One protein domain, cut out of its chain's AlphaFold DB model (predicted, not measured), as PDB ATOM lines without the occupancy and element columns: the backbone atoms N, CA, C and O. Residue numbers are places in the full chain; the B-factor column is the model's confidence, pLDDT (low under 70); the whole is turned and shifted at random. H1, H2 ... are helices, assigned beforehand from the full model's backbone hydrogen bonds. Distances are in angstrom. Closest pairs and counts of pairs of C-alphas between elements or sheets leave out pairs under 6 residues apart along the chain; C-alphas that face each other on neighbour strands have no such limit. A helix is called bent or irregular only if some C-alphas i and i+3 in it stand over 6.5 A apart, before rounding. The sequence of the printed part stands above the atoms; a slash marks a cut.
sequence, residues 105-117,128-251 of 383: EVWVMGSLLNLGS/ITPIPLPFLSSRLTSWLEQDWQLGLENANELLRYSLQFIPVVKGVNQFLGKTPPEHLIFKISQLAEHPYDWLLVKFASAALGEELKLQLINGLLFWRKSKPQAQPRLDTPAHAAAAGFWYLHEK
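What this domain is: This is residues 105 to 117 and 128 to 251 of the 383 residues of an uncharacterized protein of Planktothrix agardhii NIVA-CYA 126/8 (UniProt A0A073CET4). A three-helix up-and-down bundle, H2, H3 and H4, stands beside a second group in which H8 packs on H5 and H6. H7 and the long link 218 to 236 lie to one side, and H1 is a separate helix before a cut. The 137 printed residues have eight named helices, H1 to H8 in chain order, and no named strand: all helix. The whole is compact, with a radius of gyration of the C-alphas of 14.9 A, and spans 41 by 36 by 24 A.

Where its parts are: H1, residues 105 to 117, begins at C-alpha 105 (147.365, 144.861, 137.014) and is 18.4 A long. H2 is residues 136 to 146, H3 148 to 161, 19.9 A, and H4 165 to 178, 20.3 A. H5, residues 181 to 191, is irregular: C-alphas 182 and 185 are 7.4 A apart. H6 is residues 198 to 203 and H7 208 to 217. H8, residues 237 to 249, 18.7 A, ends at C-alpha 249 (125.865, 146.133, 106.077).

How they stand to each other: H2 and H4 touch, closest at C-alphas Ser 137 and Gly 171, 4.2 A, the same way at a steep tilt of 40 degrees. Hairpin H2 and H3 touches, closest at C-alphas Leu 144 and Gly 151, 4.5 A; hairpin H3 and H4, at Leu 159 and Phe 165, 5.8 A. H8 touches H5, closest at C-alphas Ala 241 and Ile 185, 6.1 A, and, with residues 242 to 246 alone, H6, at Trp 246 and Lys 202, 5.8 A. H4 and H7 are close but not clearly touching. Every O i to N i+4 pair is within hydrogen-bond range in H1, H2, H3, H4, H6 and H8; in H5 5 of 7 are, in H7 4 of 6.

The domain as a whole: Residues 118 to 127 are not printed; C-alphas 117 and 128 are 19.0 A apart. H7 to H8 is a long link. The mean pLDDT of the printed part is 80.7; residues 105 to 106, 108 to 117, 128 to 130 and 209 to 230 are under 70.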
ATOM      1  N   GLU A 105     146.508 143.834 136.415       57.66
ATOM      2  CA  GLU A 105     147.365 144.861 137.014       57.66
ATOM      3  C   GLU A 105     147.098 146.259 136.435       57.66
ATOM      4  O   GLU A 105     147.004 147.245 137.168       57.66
ATOM      5  N   VAL A 106     146.885 146.346 135.118       67.38
ATOM      6  CA  VAL A 106     146.567 147.604 134.436       67.38
ATOM      7  C   VAL A 106     145.131 148.033 134.723       67.38
ATOM      8  O   VAL A 106     144.859 149.227 134.866       67.38
ATOM      9  N   TRP A 107     144.216 147.074 134.857       70.56
ATOM     10  CA  TRP A 107     142.855 147.357 135.300       70.56
ATOM     11  C   TRP A 107     142.807 147.888 136.736       70.56
ATOM     12  O   TRP A 107     142.083 148.850 136.981       70.56
ATOM     13  N   VAL A 108     143.590 147.335 137.671       69.38
ATOM     14  CA  VAL A 108     143.670 147.831 139.058       69.38
ATOM     15  C   VAL A 108     144.198 149.264 139.080       69.38
ATOM     16  O   VAL A 108     143.553 150.136 139.659       69.38
ATOM     17  N   MET A 109     145.314 149.539 138.393       67.31
ATOM     18  CA  MET A 109     145.858 150.899 138.296       67.31
ATOM     19  C   MET A 109     144.853 151.870 137.672       67.31
ATOM     20  O   MET A 109     144.607 152.942 138.221       67.31
ATOM     21  N   GLY A 110     144.222 151.479 136.562       67.00
ATOM     22  CA  GLY A 110     143.186 152.278 135.918       67.00
ATOM     23  C   GLY A 110     141.994 152.532 136.833       67.00
ATOM     24  O   GLY A 110     141.535 153.659 136.936       67.00
ATOM     25  N   SER A 111     141.518 151.516 137.548       68.62
ATOM     26  CA  SER A 111     140.381 151.631 138.465       68.62
ATOM     27  C   SER A 111     140.689 152.561 139.641       68.62
ATOM     28  O   SER A 111     139.887 153.446 139.929       68.62
ATOM     29  N   LEU A 112     141.863 152.425 140.270       65.81
ATOM     30  CA  LEU A 112     142.290 153.269 141.394       65.81
ATOM     31  C   LEU A 112     142.475 154.736 140.980       65.81
ATOM     32  O   LEU A 112     141.963 155.639 141.641       65.81
ATOM     33  N   LEU A 113     143.152 154.985 139.855       62.72
ATOM     34  CA  LEU A 113     143.393 156.342 139.354       62.72
ATOM     35  C   LEU A 113     142.104 157.004 138.836       62.72
ATOM     36  O   LEU A 113     141.912 158.211 138.995       62.72
ATOM     37  N   ASN A 114     141.182 156.218 138.275       59.50
ATOM     38  CA  ASN A 114     139.904 156.718 137.773       59.50
ATOM     39  C   ASN A 114     138.896 157.052 138.878       59.50
ATOM     40  O   ASN A 114     138.042 157.910 138.646       59.50
ATOM     41  N   LEU A 115     139.012 156.431 140.059       56.97
ATOM     42  CA  LEU A 115     138.243 156.794 141.254       56.97
ATOM     43  C   LEU A 115     138.656 158.179 141.789       56.97
ATOM     44  O   LEU A 115     137.789 158.995 142.087       56.97
ATOM     45  N   GLY A 116     139.959 158.485 141.841       49.66
ATOM     46  CA  GLY A 116     140.469 159.791 142.303       49.66
ATOM     47  C   GLY A 116     140.281 160.946 141.306       49.66
ATOM     48  O   GLY A 116     140.174 162.106 141.694       49.66
ATOM     49  N   SER A 117     140.184 160.642 140.008       50.16
ATOM     50  CA  SER A 117     140.024 161.612 138.908       50.16
ATOM     51  C   SER A 117     138.582 162.132 138.720       50.16
ATOM     52  O   SER A 117     138.327 162.992 137.874       50.16
ATOM     53  N   ILE A 128     144.755 148.886 127.439       65.38
ATOM     54  CA  ILE A 128     145.079 147.460 127.243       65.38
ATOM     55  C   ILE A 128     144.366 146.468 128.156       65.38
ATOM     56  O   ILE A 128     144.861 145.360 128.337       65.38
ATOM     57  N   THR A 129     143.215 146.814 128.725       67.62
ATOM     58  CA  THR A 129     142.439 145.827 129.485       67.62
ATOM     59  C   THR A 129     141.065 145.620 128.856       67.62
ATOM     60  O   THR A 129     140.388 146.602 128.566       67.62
ATOM     61  N   PRO A 130     140.633 144.370 128.615       68.50
ATOM     62  CA  PRO A 130     139.247 144.073 128.266       68.50
ATOM     63  C   PRO A 130     138.326 144.090 129.488       68.50
ATOM     64  O   PRO A 130     137.105 144.051 129.338       68.50
ATOM     65  N   ILE A 131     138.898 144.128 130.698       71.50
ATOM     66  CA  ILE A 131     138.127 144.185 131.931       71.50
ATOM     67  C   ILE A 131     137.422 145.550 131.961       71.50
ATOM     68  O   ILE A 131     138.090 146.584 131.821       71.50
ATOM     69  N   PRO A 132     136.086 145.585 132.113       77.50
ATOM     70  CA  PRO A 132     135.336 146.831 132.110       77.50
ATOM     71  C   PRO A 132     135.837 147.787 133.188       77.50
ATOM     72  O   PRO A 132     135.866 147.449 134.373       77.50
ATOM     73  N   LEU A 133     136.205 148.999 132.784       79.44
ATOM     74  CA  LEU A 133     136.525 150.053 133.733       79.44
ATOM     75  C   LEU A 133     135.249 150.507 134.446       79.44
ATOM     76  O   LEU A 133     134.219 150.735 133.792       79.44
ATOM     77  N   PRO A 134     135.299 150.670 135.777       78.31
ATOM     78  CA  PRO A 134     134.153 151.150 136.526       78.31
ATOM     79  C   PRO A 134     133.762 152.553 136.040       78.31
ATOM     80  O   PRO A 134     134.608 153.351 135.638       78.31
ATOM     81  N   PHE A 135     132.458 152.844 136.042       82.00
ATOM     82  CA  PHE A 135     131.860 154.131 135.648       82.00
ATOM     83  C   PHE A 135     132.040 154.574 134.186       82.00
ATOM     84  O   PHE A 135     131.397 155.543 133.781       82.00
ATOM     85  N   LEU A 136     132.824 153.862 133.365       85.62
ATOM     86  CA  LEU A 136     133.032 154.230 131.960       85.62
ATOM     87  C   LEU A 136     131.714 154.271 131.177       85.62
ATOM     88  O   LEU A 136     131.454 155.236 130.470       85.62
ATOM     89  N   SER A 137     130.856 153.260 131.353       88.00
ATOM     90  CA  SER A 137     129.532 153.218 130.707       88.00
ATOM     91  C   SER A 137     128.652 154.417 131.082       88.00
ATOM     92  O   SER A 137     128.127 155.087 130.197       88.00
ATOM     93  N   SER A 138     128.547 154.746 132.372       88.75
ATOM     94  CA  SER A 138     127.763 155.889 132.857       88.75
ATOM     95  C   SER A 138     128.305 157.222 132.347       88.75
ATOM     96  O   SER A 138     127.534 158.084 131.939       88.75
ATOM     97  N   ARG A 139     129.631 157.384 132.323       87.69
ATOM     98  CA  ARG A 139     130.273 158.595 131.807       87.69
ATOM     99  C   ARG A 139     130.079 158.741 130.304       87.69
ATOM    100  O   ARG A 139     129.717 159.819 129.856       87.69
ATOM    101  N   LEU A 140     130.280 157.666 129.544       91.31
ATOM    102  CA  LEU A 140     130.028 157.676 128.109       91.31
ATOM    103  C   LEU A 140     128.561 158.003 127.820       91.31
ATOM    104  O   LEU A 140     128.288 158.811 126.945       91.31
ATOM    105  N   THR A 141     127.633 157.441 128.598       93.69
ATOM    106  CA  THR A 141     126.207 157.782 128.503       93.69
ATOM    107  C   THR A 141     125.997 159.281 128.717       93.69
ATOM    108  O   THR A 141     125.368 159.922 127.889       93.69
ATOM    109  N   SER A 142     126.593 159.863 129.763       91.38
ATOM    110  CA  SER A 142     126.516 161.307 130.025       91.38
ATOM    111  C   SER A 142     127.133 162.155 128.904       91.38
ATOM    112  O   SER A 142     126.585 163.202 128.572       91.38
ATOM    113  N   TRP A 143     128.235 161.713 128.289       92.88
ATOM    114  CA  TRP A 143     128.815 162.395 127.129       92.88
ATOM    115  C   TRP A 143     127.889 162.348 125.918       92.88
ATOM    116  O   TRP A 143     127.688 163.380 125.294       92.88
ATOM    117  N   LEU A 144     127.290 161.191 125.623       94.75
ATOM    118  CA  LEU A 144     126.321 161.037 124.534       94.75
ATOM    119  C   LEU A 144     125.051 161.873 124.772       94.75
ATOM    120  O   LEU A 144     124.493 162.409 123.817       94.75
ATOM    121  N   GLU A 145     124.617 162.002 126.032       94.38
ATOM    122  CA  GLU A 145     123.499 162.860 126.454       94.38
ATOM    123  C   GLU A 145     123.807 164.352 126.263       94.38
ATOM    124  O   GLU A 145     122.938 165.096 125.814       94.38
ATOM    125  N   GLN A 146     125.027 164.793 126.582       92.75
ATOM    126  CA  GLN A 146     125.419 166.204 126.494       92.75
ATOM    127  C   GLN A 146     125.797 166.631 125.064       92.75
ATOM    128  O   GLN A 146     125.380 167.698 124.619       92.75
ATOM    129  N   ASP A 147     126.566 165.817 124.339       93.81
ATOM    130  CA  ASP A 147     126.905 166.016 122.928       93.81
ATOM    131  C   ASP A 147     127.059 164.654 122.248       93.81
ATOM    132  O   ASP A 147     128.055 163.942 122.404       93.81
ATOM    133  N   TRP A 148     126.057 164.301 121.451       93.69
ATOM    134  CA  TRP A 148     126.038 163.034 120.735       93.69
ATOM    135  C   TRP A 148     127.231 162.850 119.792       93.69
ATOM    136  O   TRP A 148     127.778 161.751 119.723       93.69
ATOM    137  N   GLN A 149     127.629 163.890 119.055       93.56
ATOM    138  CA  GLN A 149     128.661 163.753 118.032       93.56
ATOM    139  C   GLN A 149     130.027 163.557 118.686       93.56
ATOM    140  O   GLN A 149     130.734 162.599 118.370       93.56
ATOM    141  N   LEU A 150     130.362 164.403 119.662       91.56
ATOM    142  CA  LEU A 150     131.614 164.275 120.405       91.56
ATOM    143  C   LEU A 150     131.641 163.003 121.269       91.56
ATOM    144  O   LEU A 150     132.673 162.340 121.374       91.56
ATOM    145  N   GLY A 151     130.505 162.612 121.853       93.06
ATOM    146  CA  GLY A 151     130.361 161.352 122.579       93.06
ATOM    147  C   GLY A 151     130.592 160.127 121.689       93.06
ATOM    148  O   GLY A 151     131.255 159.178 122.115       93.06
ATOM    149  N   LEU A 152     130.110 160.159 120.442       93.81
ATOM    150  CA  LEU A 152     130.326 159.100 119.456       93.81
ATOM    151  C   LEU A 152     131.786 159.049 118.972       93.81
ATOM    152  O   LEU A 152     132.352 157.960 118.864       93.81
ATOM    153  N   GLU A 153     132.427 160.201 118.749       92.38
ATOM    154  CA  GLU A 153     133.872 160.281 118.472       92.38
ATOM    155  C   GLU A 153     134.684 159.639 119.605       92.38
ATOM    156  O   GLU A 153     135.536 158.780 119.368       92.38
ATOM    157  N   ASN A 154     134.357 159.980 120.853       91.12
ATOM    158  CA  ASN A 154     134.989 159.400 122.032       91.12
ATOM    159  C   ASN A 154     134.732 157.888 122.145       91.12
ATOM    160  O   ASN A 154     135.647 157.140 122.489       91.12
ATOM    161  N   ALA A 155     133.522 157.411 121.831       92.00
ATOM    162  CA  ALA A 155     133.216 155.980 121.790       92.00
ATOM    163  C   ALA A 155     134.116 155.243 120.784       92.00
ATOM    164  O   ALA A 155     134.694 154.206 121.116       92.00
ATOM    165  N   ASN A 156     134.291 155.803 119.584       91.06
ATOM    166  CA  ASN A 156     135.165 155.242 118.554       91.06
ATOM    167  C   ASN A 156     136.638 155.213 118.995       91.06
ATOM    168  O   ASN A 156     137.308 154.195 118.813       91.06
ATOM    169  N   GLU A 157     137.138 156.272 119.634       87.81
ATOM    170  CA  GLU A 157     138.498 156.300 120.194       87.81
ATOM    171  C   GLU A 157     138.702 155.227 121.277       87.81
ATOM    172  O   GLU A 157     139.720 154.527 121.288       87.81
ATOM    173  N   LEU A 158     137.712 155.026 122.153       88.06
ATOM    174  CA  LEU A 158     137.757 153.979 123.177       88.06
ATOM    175  C   LEU A 158     137.806 152.582 122.562       88.06
ATOM    176  O   LEU A 158     138.642 151.766 122.966       88.06
ATOM    177  N   LEU A 159     136.958 152.307 121.572       85.62
ATOM    178  CA  LEU A 159     136.965 151.030 120.858       85.62
ATOM    179  C   LEU A 159     138.298 150.774 120.162       85.62
ATOM    180  O   LEU A 159     138.823 149.659 120.200       85.62
ATOM    181  N   ARG A 160     138.876 151.823 119.579       83.38
ATOM    182  CA  ARG A 160     140.123 151.743 118.832       83.38
ATOM    183  C   ARG A 160     141.342 151.491 119.710       83.38
ATOM    184  O   ARG A 160     142.246 150.769 119.283       83.38
ATOM    185  N   TYR A 161     141.378 152.061 120.915       80.25
ATOM    186  CA  TYR A 161     142.619 152.158 121.688       80.25
ATOM    187  C   TYR A 161     142.560 151.672 123.140       80.25
ATOM    188  O   TYR A 161     143.597 151.719 123.792       80.25
ATOM    189  N   SER A 162     141.417 151.212 123.666       76.75
ATOM    190  CA  SER A 162     141.314 150.826 125.090       76.75
ATOM    191  C   SER A 162     140.828 149.400 125.372       76.75
ATOM    192  O   SER A 162     140.830 148.986 126.526       76.75
ATOM    193  N   LEU A 163     140.428 148.633 124.346       76.88
ATOM    194  CA  LEU A 163     139.753 147.321 124.482       76.88
ATOM    195  C   LEU A 163     138.460 147.354 125.319       76.88
ATOM    196  O   LEU A 163     137.900 146.307 125.637       76.88
ATOM    197  N   GLN A 164     137.937 148.539 125.632       82.00
ATOM    198  CA  GLN A 164     136.756 148.743 126.469       82.00
ATOM    199  C   GLN A 164     135.445 148.550 125.689       82.00
ATOM    200  O   GLN A 164     134.534 149.370 125.767       82.00
ATOM    201  N   PHE A 165     135.321 147.453 124.940       85.56
ATOM    202  CA  PHE A 165     134.139 147.184 124.116       85.56
ATOM    203  C   PHE A 165     132.848 147.103 124.942       85.56
ATOM    204  O   PHE A 165     131.858 147.766 124.641       85.56
ATOM    205  N   ILE A 166     132.882 146.328 126.029       84.31
ATOM    206  CA  ILE A 166     131.729 146.064 126.899       84.31
ATOM    207  C   ILE A 166     131.113 147.357 127.459       84.31
ATOM    208  O   ILE A 166     129.910 147.567 127.280       84.31
ATOM    209  N   PRO A 167     131.871 148.242 128.134       88.19
ATOM    210  CA  PRO A 167     131.298 149.475 128.659       88.19
ATOM    211  C   PRO A 167     130.898 150.465 127.563       88.19
ATOM    212  O   PRO A 167     129.963 151.226 127.803       88.19
ATOM    213  N   VAL A 168     131.535 150.444 126.381       90.50
ATOM    214  CA  VAL A 168     131.099 151.266 125.241       90.50
ATOM    215  C   VAL A 168     129.717 150.828 124.760       90.50
ATOM    216  O   VAL A 168     128.806 151.651 124.734       90.50
ATOM    217  N   VAL A 169     129.521 149.533 124.480       90.94
ATOM    218  CA  VAL A 169     128.207 148.982 124.103       90.94
ATOM    219  C   VAL A 169     127.163 149.286 125.173       90.94
ATOM    220  O   VAL A 169     126.073 149.760 124.866       90.94
ATOM    221  N   LYS A 170     127.499 149.058 126.450       91.12
ATOM    222  CA  LYS A 170     126.583 149.336 127.560       91.12
ATOM    223  C   LYS A 170     126.180 150.812 127.606       91.12
ATOM    224  O   LYS A 170     125.001 151.091 127.780       91.12
ATOM    225  N   GLY A 171     127.132 151.732 127.444       92.94
ATOM    226  CA  GLY A 171     126.861 153.171 127.451       92.94
ATOM    227  C   GLY A 171     125.999 153.619 126.268       92.94
ATOM    228  O   GLY A 171     125.026 154.344 126.457       92.94
ATOM    229  N   VAL A 172     126.288 153.122 125.060       94.94
ATOM    230  CA  VAL A 172     125.478 153.408 123.864       94.94
ATOM    231  C   VAL A 172     124.053 152.872 124.024       94.94
ATOM    232  O   VAL A 172     123.102 153.610 123.783       94.94
ATOM    233  N   ASN A 173     123.873 151.642 124.512       93.88
ATOM    234  CA  ASN A 173     122.539 151.062 124.708       93.88
ATOM    235  C   ASN A 173     121.744 151.787 125.797       93.88
ATOM    236  O   ASN A 173     120.537 151.969 125.659       93.88
ATOM    237  N   GLN A 174     122.412 152.234 126.865       94.12
ATOM    238  CA  GLN A 174     121.784 153.060 127.898       94.12
ATOM    239  C   GLN A 174     121.314 154.406 127.343       94.12
ATOM    240  O   GLN A 174     120.209 154.832 127.669       94.12
ATOM    241  N   PHE A 175     122.116 155.052 126.494       95.31
ATOM    242  CA  PHE A 175     121.722 156.287 125.817       95.31
ATOM    243  C   PHE A 175     120.541 156.058 124.859       95.31
ATOM    244  O   PHE A 175     119.529 156.755 124.947       95.31
ATOM    245  N   LEU A 176     120.625 155.047 123.987       94.75
ATOM    246  CA  LEU A 176     119.570 154.739 123.017       94.75
ATOM    247  C   LEU A 176     118.253 154.357 123.706       94.75
ATOM    248  O   LEU A 176     117.194 154.782 123.262       94.75
ATOM    249  N   GLY A 177     118.311 153.639 124.832       92.50
ATOM    250  CA  GLY A 177     117.131 153.288 125.627       92.50
ATOM    251  C   GLY A 177     116.412 154.484 126.268       92.50
ATOM    252  O   GLY A 177     115.232 154.373 126.588       92.50
ATOM    253  N   LYS A 178     117.093 155.624 126.440       94.31
ATOM    254  CA  LYS A 178     116.498 156.887 126.918       94.31
ATOM    255  C   LYS A 178     116.136 157.851 125.786       94.31
ATOM    256  O   LYS A 178     115.523 158.885 126.041       94.31
ATOM    257  N   THR A 179     116.567 157.564 124.559       94.06
ATOM    258  CA  THR A 179     116.412 158.479 123.426       94.06
ATOM    259  C   THR A 179     114.949 158.503 122.975       94.06
ATOM    260  O   THR A 179     114.379 157.432 122.757       94.06
ATOM    261  N   PRO A 180     114.335 159.689 122.794       93.88
ATOM    262  CA  PRO A 180     112.979 159.781 122.267       93.88
ATOM    263  C   PRO A 180     112.846 159.120 120.886       93.88
ATOM    264  O   PRO A 180     113.763 159.246 120.060       93.88
ATOM    265  N   PRO A 181     111.718 158.445 120.593       91.50
ATOM    266  CA  PRO A 181     111.531 157.733 119.332       91.50
ATOM    267  C   PRO A 181     111.716 158.603 118.079       91.50
ATOM    268  O   PRO A 181     112.211 158.097 117.073       91.50
ATOM    269  N   GLU A 182     111.398 159.905 118.128       91.19
ATOM    270  CA  GLU A 182     111.573 160.819 116.987       91.19
ATOM    271  C   GLU A 182     113.033 161.023 116.549       91.19
ATOM    272  O   GLU A 182     113.300 161.301 115.382       91.19
ATOM    273  N   HIS A 183     113.998 160.875 117.458       94.25
ATOM    274  CA  HIS A 183     115.419 161.085 117.165       94.25
ATOM    275  C   HIS A 183     116.187 159.777 116.993       94.25
ATOM    276  O   HIS A 183     117.332 159.779 116.543       94.25
ATOM    277  N   LEU A 184     115.559 158.657 117.335       95.06
ATOM    278  CA  LEU A 184     116.210 157.365 117.462       95.06
ATOM    279  C   LEU A 184     116.859 156.893 116.152       95.06
ATOM    280  O   LEU A 184     118.049 156.579 116.136       95.06
ATOM    281  N   ILE A 185     116.104 156.884 115.047       96.62
ATOM    282  CA  ILE A 185     116.607 156.414 113.745       96.62
ATOM    283  C   ILE A 185     117.743 157.311 113.253       96.62
ATOM    284  O   ILE A 185     118.748 156.799 112.768       96.62
ATOM    285  N   PHE A 186     117.630 158.627 113.445       96.56
ATOM    286  CA  PHE A 186     118.684 159.580 113.096       96.56
ATOM    287  C   PHE A 186     119.972 159.353 113.909       96.56
ATOM    288  O   PHE A 186     121.074 159.367 113.367       96.56
ATOM    289  N   LYS A 187     119.868 159.095 115.216       96.00
ATOM    290  CA  LYS A 187     121.045 158.800 116.052       96.00
ATOM    291  C   LYS A 187     121.702 157.486 115.637       96.00
ATOM    292  O   LYS A 187     122.915 157.427 115.461       96.00
ATOM    293  N   ILE A 188     120.910 156.444 115.404       96.50
ATOM    294  CA  ILE A 188     121.427 155.146 114.959       96.50
ATOM    295  C   ILE A 188     122.010 155.241 113.541       96.50
ATOM    296  O   ILE A 188     123.021 154.603 113.254       96.50
ATOM    297  N   SER A 189     121.450 156.076 112.664       96.12
ATOM    298  CA  SER A 189     122.020 156.292 111.336       96.12
ATOM    299  C   SER A 189     123.399 156.949 111.417       96.12
ATOM    300  O   SER A 189     124.300 156.528 110.698       96.12
ATOM    301  N   GLN A 190     123.592 157.908 112.332       95.38
ATOM    302  CA  GLN A 190     124.904 158.504 112.614       95.38
ATOM    303  C   GLN A 190     125.887 157.485 113.213       95.38
ATOM    304  O   GLN A 190     127.048 157.452 112.814       95.38
ATOM    305  N   LEU A 191     125.420 156.615 114.117       95.06
ATOM    306  CA  LEU A 191     126.212 155.497 114.650       95.06
ATOM    307  C   LEU A 191     126.697 154.553 113.531       95.06
ATOM    308  O   LEU A 191     127.812 154.042 113.597       95.06
ATOM    309  N   ALA A 192     125.869 154.342 112.507       94.75
ATOM    310  CA  ALA A 192     126.150 153.487 111.356       94.75
ATOM    311  C   ALA A 192     126.833 154.208 110.173       94.75
ATOM    312  O   ALA A 192     127.025 153.590 109.130       94.75
ATOM    313  N   GLU A 193     127.179 155.496 110.293       90.75
ATOM    314  CA  GLU A 193     127.836 156.243 109.209       90.75
ATOM    315  C   GLU A 193     129.292 155.796 109.031       90.75
ATOM    316  O   GLU A 193     129.689 155.369 107.949       90.75
ATOM    317  N   HIS A 194     130.059 155.864 110.125       87.25
ATOM    318  CA  HIS A 194     131.480 155.517 110.189       87.25
ATOM    319  C   HIS A 194     131.822 154.848 111.534       87.25
ATOM    320  O   HIS A 194     132.597 155.402 112.328       87.25
ATOM    321  N   PRO A 195     131.220 153.690 111.863       87.25
ATOM    322  CA  PRO A 195     131.580 152.977 113.080       87.25
ATOM    323  C   PRO A 195     133.028 152.482 112.983       87.25
ATOM    324  O   PRO A 195     133.425 151.899 111.975       87.25
ATOM    325  N   TYR A 196     133.822 152.645 114.050       84.56
ATOM    326  CA  TYR A 196     135.139 151.991 114.110       84.56
ATOM    327  C   TYR A 196     135.009 150.465 113.990       84.56
ATOM    328  O   TYR A 196     135.845 149.803 113.371       84.56
ATOM    329  N   ASP A 197     133.953 149.919 114.595       84.38
ATOM    330  CA  ASP A 197     133.615 148.507 114.541       84.38
ATOM    331  C   ASP A 197     132.101 148.332 114.401       84.38
ATOM    332  O   ASP A 197     131.329 148.751 115.269       84.38
ATOM    333  N   TRP A 198     131.673 147.674 113.323       90.31
ATOM    334  CA  TRP A 198     130.270 147.355 113.071       90.31
ATOM    335  C   TRP A 198     129.658 146.448 114.150       90.31
ATOM    336  O   TRP A 198     128.436 146.436 114.318       90.31
ATOM    337  N   LEU A 199     130.476 145.755 114.954       88.38
ATOM    338  CA  LEU A 199     129.999 145.060 116.149       88.38
ATOM    339  C   LEU A 199     129.304 146.008 117.131       88.38
ATOM    340  O   LEU A 199     128.358 145.583 117.788       88.38
ATOM    341  N   LEU A 200     129.687 147.288 117.210       90.94
ATOM    342  CA  LEU A 200     128.964 148.256 118.040       90.94
ATOM    343  C   LEU A 200     127.504 148.402 117.581       90.94
ATOM    344  O   LEU A 200     126.597 148.322 118.406       90.94
ATOM    345  N   VAL A 201     127.270 148.537 116.270       93.56
ATOM    346  CA  VAL A 201     125.919 148.610 115.683       93.56
ATOM    347  C   VAL A 201     125.164 147.298 115.915       93.56
ATOM    348  O   VAL A 201     124.006 147.308 116.327       93.56
ATOM    349  N   LYS A 202     125.831 146.151 115.740       92.00
ATOM    350  CA  LYS A 202     125.235 144.837 116.018       92.00
ATOM    351  C   LYS A 202     124.764 144.720 117.466       92.00
ATOM    352  O   LYS A 202     123.616 144.363 117.714       92.00
ATOM    353  N   PHE A 203     125.633 145.003 118.433       89.94
ATOM    354  CA  PHE A 203     125.323 144.869 119.859       89.94
ATOM    355  C   PHE A 203     124.471 146.017 120.416       89.94
ATOM    356  O   PHE A 203     124.009 145.929 121.553       89.94
ATOM    357  N   ALA A 204     124.175 147.031 119.598       89.81
ATOM    358  CA  ALA A 204     123.056 147.933 119.843       89.81
ATOM    359  C   ALA A 204     121.682 147.278 119.628       89.81
ATOM    360  O   ALA A 204     120.678 147.821 120.067       89.81
ATOM    361  N   SER A 205     121.629 146.091 119.013       88.56
ATOM    362  CA  SER A 205     120.407 145.286 118.853       88.56
ATOM    363  C   SER A 205     120.482 143.904 119.509       88.56
ATOM    364  O   SER A 205     119.471 143.354 119.937       88.56
ATOM    365  N   ALA A 206     121.669 143.303 119.582       84.75
ATOM    366  CA  ALA A 206     121.876 141.964 120.121       84.75
ATOM    367  C   ALA A 206     122.249 141.998 121.611       84.75
ATOM    368  O   ALA A 206     122.938 142.903 122.081       84.75
ATOM    369  N   ALA A 207     121.869 140.960 122.362       79.31
ATOM    370  CA  ALA A 207     122.326 140.838 123.741       79.31
ATOM    371  C   ALA A 207     123.816 140.511 123.821       79.31
ATOM    372  O   ALA A 207     124.285 139.493 123.317       79.31
ATOM    373  N   LEU A 208     124.529 141.354 124.560       72.56
ATOM    374  CA  LEU A 208     125.954 141.213 124.820       72.56
ATOM    375  C   LEU A 208     126.284 140.001 125.723       72.56
ATOM    376  O   LEU A 208     127.349 139.402 125.593       72.56
ATOM    377  N   GLY A 209     125.376 139.635 126.639       64.12
ATOM    378  CA  GLY A 209     125.641 138.684 127.728       64.12
ATOM    379  C   GLY A 209     125.872 137.227 127.310       64.12
ATOM    380  O   GLY A 209     126.715 136.565 127.907       64.12
ATOM    381  N   GLU A 210     125.168 136.732 126.290       55.78
ATOM    382  CA  GLU A 210     125.281 135.324 125.864       55.78
ATOM    383  C   GLU A 210     126.564 135.060 125.061       55.78
ATOM    384  O   GLU A 210     127.223 134.040 125.242       55.78
ATOM    385  N   GLU A 211     126.991 136.025 124.245       58.59
ATOM    386  CA  GLU A 211     128.213 135.914 123.444       58.59
ATOM    387  C   GLU A 211     129.479 136.121 124.298       58.59
ATOM    388  O   GLU A 211     130.475 135.417 124.133       58.59
ATOM    389  N   LEU A 212     129.436 137.044 125.268       58.06
ATOM    390  CA  LEU A 212     130.556 137.274 126.183       58.06
ATOM    391  C   LEU A 212     130.882 136.042 127.028       58.06
ATOM    392  O   LEU A 212     132.058 135.743 127.197       58.06
ATOM    393  N   LYS A 213     129.883 135.307 127.540       53.31
ATOM    394  CA  LYS A 213     130.127 134.110 128.368       53.31
ATOM    395  C   LYS A 213     131.015 133.089 127.654       53.31
ATOM    396  O   LYS A 213     131.953 132.581 128.254       53.31
ATOM    397  N   LEU A 214     130.766 132.841 126.368       47.62
ATOM    398  CA  LEU A 214     131.543 131.898 125.556       47.62
ATOM    399  C   LEU A 214     132.926 132.447 125.169       47.62
ATOM    400  O   LEU A 214     133.902 131.700 125.109       47.62
ATOM    401  N   GLN A 215     133.039 133.755 124.931       51.22
ATOM    402  CA  GLN A 215     134.284 134.386 124.474       51.22
ATOM    403  C   GLN A 215     135.263 134.739 125.607       51.22
ATOM    404  O   GLN A 215     136.474 134.724 125.388       51.22
ATOM    405  N   LEU A 216     134.770 135.006 126.825       49.50
ATOM    406  CA  LEU A 216     135.596 135.174 128.028       49.50
ATOM    407  C   LEU A 216     136.323 133.854 128.384       49.50
ATOM    408  O   LEU A 216     137.454 133.896 128.858       49.50
ATOM    409  N   ILE A 217     135.716 132.691 128.103       45.03
ATOM    410  CA  ILE A 217     136.289 131.358 128.382       45.03
ATOM    411  C   ILE A 217     137.401 130.989 127.380       45.03
ATOM    412  O   ILE A 217     138.409 130.407 127.767       45.03
ATOM    413  N   ASN A 218     137.265 131.379 126.109       41.53
ATOM    414  CA  ASN A 218     138.189 130.981 125.033       41.53
ATOM    415  C   ASN A 218     139.368 131.948 124.807       41.53
ATOM    416  O   ASN A 218     140.179 131.743 123.902       41.53
ATOM    417  N   GLY A 219     139.477 133.005 125.618       40.22
ATOM    418  CA  GLY A 219     140.472 134.063 125.458       40.22
ATOM    419  C   GLY A 219     140.134 135.027 124.313       40.22
ATOM    420  O   GLY A 219     139.820 134.635 123.189       40.22
ATOM    421  N   LEU A 220     140.262 136.332 124.578       46.50
ATOM    422  CA  LEU A 220     139.965 137.439 123.652       46.50
ATOM    423  C   LEU A 220     140.746 137.407 122.308       46.50
ATOM    424  O   LEU A 220     140.535 138.272 121.459       46.50
ATOM    425  N   LEU A 221     141.655 136.443 122.091       37.66
ATOM    426  CA  LEU A 221     142.437 136.280 120.857       37.66
ATOM    427  C   LEU A 221     141.533 135.971 119.644       37.66
ATOM    428  O   LEU A 221     141.890 136.265 118.503       37.66
ATOM    429  N   PHE A 222     140.342 135.417 119.893       41.28
ATOM    430  CA  PHE A 222     139.399 134.952 118.872       41.28
ATOM    431  C   PHE A 222     138.290 135.943 118.511       41.28
ATOM    432  O   PHE A 222     137.380 135.587 117.760       41.28
ATOM    433  N   TRP A 223     138.402 137.203 118.944       41.06
ATOM    434  CA  TRP A 223     137.439 138.264 118.619       41.06
ATOM    435  C   TRP A 223     137.231 138.475 117.106       41.06
ATOM    436  O   TRP A 223     136.238 139.052 116.685       41.06
ATOM    437  N   ARG A 224     138.173 138.009 116.265       40.16
ATOM    438  CA  ARG A 224     138.214 138.338 114.831       40.16
ATOM    439  C   ARG A 224     137.887 137.199 113.862       40.16
ATOM    440  O   ARG A 224     137.747 137.475 112.675       40.16
ATOM    441  N   LYS A 225     137.808 135.935 114.302       40.69
ATOM    442  CA  LYS A 225     137.585 134.795 113.377       40.69
ATOM    443  C   LYS A 225     136.226 134.119 113.510       40.69
ATOM    444  O   LYS A 225     135.795 133.483 112.553       40.69
ATOM    445  N   SER A 226     135.546 134.258 114.643       44.09
ATOM    446  CA  SER A 226     134.191 133.731 114.797       44.09
ATOM    447  C   SER A 226     133.188 134.848 114.520       44.09
ATOM    448  O   SER A 226     133.252 135.913 115.128       44.09
ATOM    449  N   LYS A 227     132.281 134.638 113.557       54.28
ATOM    450  CA  LYS A 227     131.110 135.511 113.425       54.28
ATOM    451  C   LYS A 227     130.296 135.341 114.713       54.28
ATOM    452  O   LYS A 227     129.906 134.203 114.984       54.28
ATOM    453  N   PRO A 228     130.045 136.410 115.490       57.47
ATOM    454  CA  PRO A 228     129.277 136.278 116.718       57.47
ATOM    455  C   PRO A 228     127.903 135.692 116.388       57.47
ATOM    456  O   PRO A 228     127.261 136.137 115.429       57.47
ATOM    457  N   GLN A 229     127.464 134.690 117.143       60.56
ATOM    458  CA  GLN A 229     126.233 133.947 116.862       60.56
ATOM    459  C   GLN A 229     124.989 134.692 117.349       60.56
ATOM    460  O   GLN A 229     123.900 134.457 116.826       60.56
ATOM    461  N   ALA A 230     125.151 135.630 118.292       67.50
ATOM    462  CA  ALA A 230     124.054 136.455 118.787       67.50
ATOM    463  C   ALA A 230     123.311 137.157 117.636       67.50
ATOM    464  O   ALA A 230     123.892 137.952 116.884       67.50
ATOM    465  N   GLN A 231     122.023 136.843 117.501       77.81
ATOM    466  CA  GLN A 231     121.143 137.463 116.519       77.81
ATOM    467  C   GLN A 231     120.640 138.820 117.047       77.81
ATOM    468  O   GLN A 231     120.334 138.931 118.240       77.81
ATOM    469  N   PRO A 232     120.570 139.851 116.185       83.19
ATOM    470  CA  PRO A 232     119.860 141.094 116.475       83.19
ATOM    471  C   PRO A 232     118.443 140.848 117.004       83.19
ATOM    472  O   PRO A 232     117.738 139.978 116.494       83.19
ATOM    473  N   ARG A 233     118.023 141.608 118.019       87.44
ATOM    474  CA  ARG A 233     116.650 141.594 118.539       87.44
ATOM    475  C   ARG A 233     115.846 142.736 117.926       87.44
ATOM    476  O   ARG A 233     116.414 143.752 117.541       87.44
ATOM    477  N   LEU A 234     114.527 142.563 117.859       91.31
ATOM    478  CA  LEU A 234     113.576 143.547 117.319       91.31
ATOM    479  C   LEU A 234     112.507 143.953 118.357       91.31
ATOM    480  O   LEU A 234     111.457 144.473 118.008       91.31
ATOM    481  N   ASP A 235     112.758 143.671 119.634       89.00
ATOM    482  CA  ASP A 235     111.852 143.867 120.775       89.00
ATOM    483  C   ASP A 235     111.660 145.339 121.164       89.00
ATOM    484  O   ASP A 235     110.629 145.699 121.725       89.00
ATOM    485  N   THR A 236     112.633 146.198 120.857       91.88
ATOM    486  CA  THR A 236     112.514 147.650 121.042       91.88
ATOM    487  C   THR A 236     112.752 148.384 119.725       91.88
ATOM    488  O   THR A 236     113.507 147.887 118.882       91.88
ATOM    489  N   PRO A 237     112.198 149.598 119.544       94.56
ATOM    490  CA  PRO A 237     112.486 150.402 118.360       94.56
ATOM    491  C   PRO A 237     113.985 150.660 118.159       94.56
ATOM    492  O   PRO A 237     114.472 150.639 117.030       94.56
ATOM    493  N   ALA A 238     114.739 150.850 119.250       94.31
ATOM    494  CA  ALA A 238     116.187 151.044 119.202       94.31
ATOM    495  C   ALA A 238     116.896 149.808 118.642       94.31
ATOM    496  O   ALA A 238     117.708 149.916 117.722       94.31
ATOM    497  N   HIS A 239     116.542 148.629 119.162       94.75
ATOM    498  CA  HIS A 239     117.115 147.371 118.704       94.75
ATOM    499  C   HIS A 239     116.742 147.095 117.242       94.75
ATOM    500  O   HIS A 239     117.619 146.760 116.450       94.75
ATOM    501  N   ALA A 240     115.485 147.321 116.854       95.88
ATOM    502  CA  ALA A 240     115.024 147.126 115.484       95.88
ATOM    503  C   ALA A 240     115.720 148.060 114.479       95.88
ATOM    504  O   ALA A 240     116.207 147.606 113.444       95.88
ATOM    505  N   ALA A 241     115.860 149.348 114.800       97.06
ATOM    506  CA  ALA A 241     116.577 150.288 113.942       97.06
ATOM    507  C   ALA A 241     118.067 149.913 113.791       97.06
ATOM    508  O   ALA A 241     118.583 149.888 112.672       97.06
ATOM    509  N   ALA A 242     118.755 149.563 114.885       96.62
ATOM    510  CA  ALA A 242     120.156 149.129 114.837       96.62
ATOM    511  C   ALA A 242     120.334 147.806 114.072       96.62
ATOM    512  O   ALA A 242     121.267 147.672 113.275       96.62
ATOM    513  N   ALA A 243     119.408 146.858 114.248       96.69
ATOM    514  CA  ALA A 243     119.366 145.613 113.491       96.69
ATOM    515  C   ALA A 243     119.233 145.877 111.986       96.69
ATOM    516  O   ALA A 243     119.966 145.282 111.199       96.69
ATOM    517  N   GLY A 244     118.353 146.802 111.587       97.31
ATOM    518  CA  GLY A 244     118.152 147.189 110.191       97.31
ATOM    519  C   GLY A 244     119.439 147.674 109.522       97.31
ATOM    520  O   GLY A 244     119.829 147.143 108.481       97.31
ATOM    521  N   PHE A 245     120.156 148.615 110.146       97.50
ATOM    522  CA  PHE A 245     121.439 149.104 109.619       97.50
ATOM    523  C   PHE A 245     122.519 148.019 109.580       97.50
ATOM    524  O   PHE A 245     123.247 147.912 108.593       97.50
ATOM    525  N   TRP A 246     122.602 147.177 110.613       96.44
ATOM    526  CA  TRP A 246     123.523 146.040 110.623       96.44
ATOM    527  C   TRP A 246     123.215 145.032 109.500       96.44
ATOM    528  O   TRP A 246     124.126 144.550 108.829       96.44
ATOM    529  N   TYR A 247     121.941 144.726 109.243       96.38
ATOM    530  CA  TYR A 247     121.552 143.806 108.174       96.38
ATOM    531  C   TYR A 247     121.814 144.365 106.775       96.38
ATOM    532  O   TYR A 247     122.196 143.591 105.893       96.38
ATOM    533  N   LEU A 248     121.660 145.678 106.565       96.81
ATOM    534  CA  LEU A 248     122.093 146.321 105.319       96.81
ATOM    535  C   LEU A 248     123.597 146.111 105.096       96.81
ATOM    536  O   LEU A 248     123.982 145.639 104.022       96.81
ATOM    537  N   HIS A 249     124.414 146.338 106.134       95.44
ATOM    538  CA  HIS A 249     125.865 146.133 106.077       95.44
ATOM    539  C   HIS A 249     126.239 144.678 105.755       95.44
ATOM    540  O   HIS A 249     127.083 144.411 104.898       95.44
ATOM    541  N   GLU A 250     125.537 143.718 106.360       94.00
ATOM    542  CA  GLU A 250     125.700 142.282 106.099       94.00
ATOM    543  C   GLU A 250     125.042 141.802 104.785       94.00
ATOM    544  O   GLU A 250     124.954 140.592 104.551       94.00
ATOM    545  N   LYS A 251     124.579 142.715 103.914       95.56
ATOM    546  CA  LYS A 251     123.953 142.420 102.607       95.56
ATOM    547  C   LYS A 251     122.687 141.548 102.702       95.56
ATOM    548  O   LYS A 251     122.366 140.763 101.798       95.56
TER     549      LYS A 251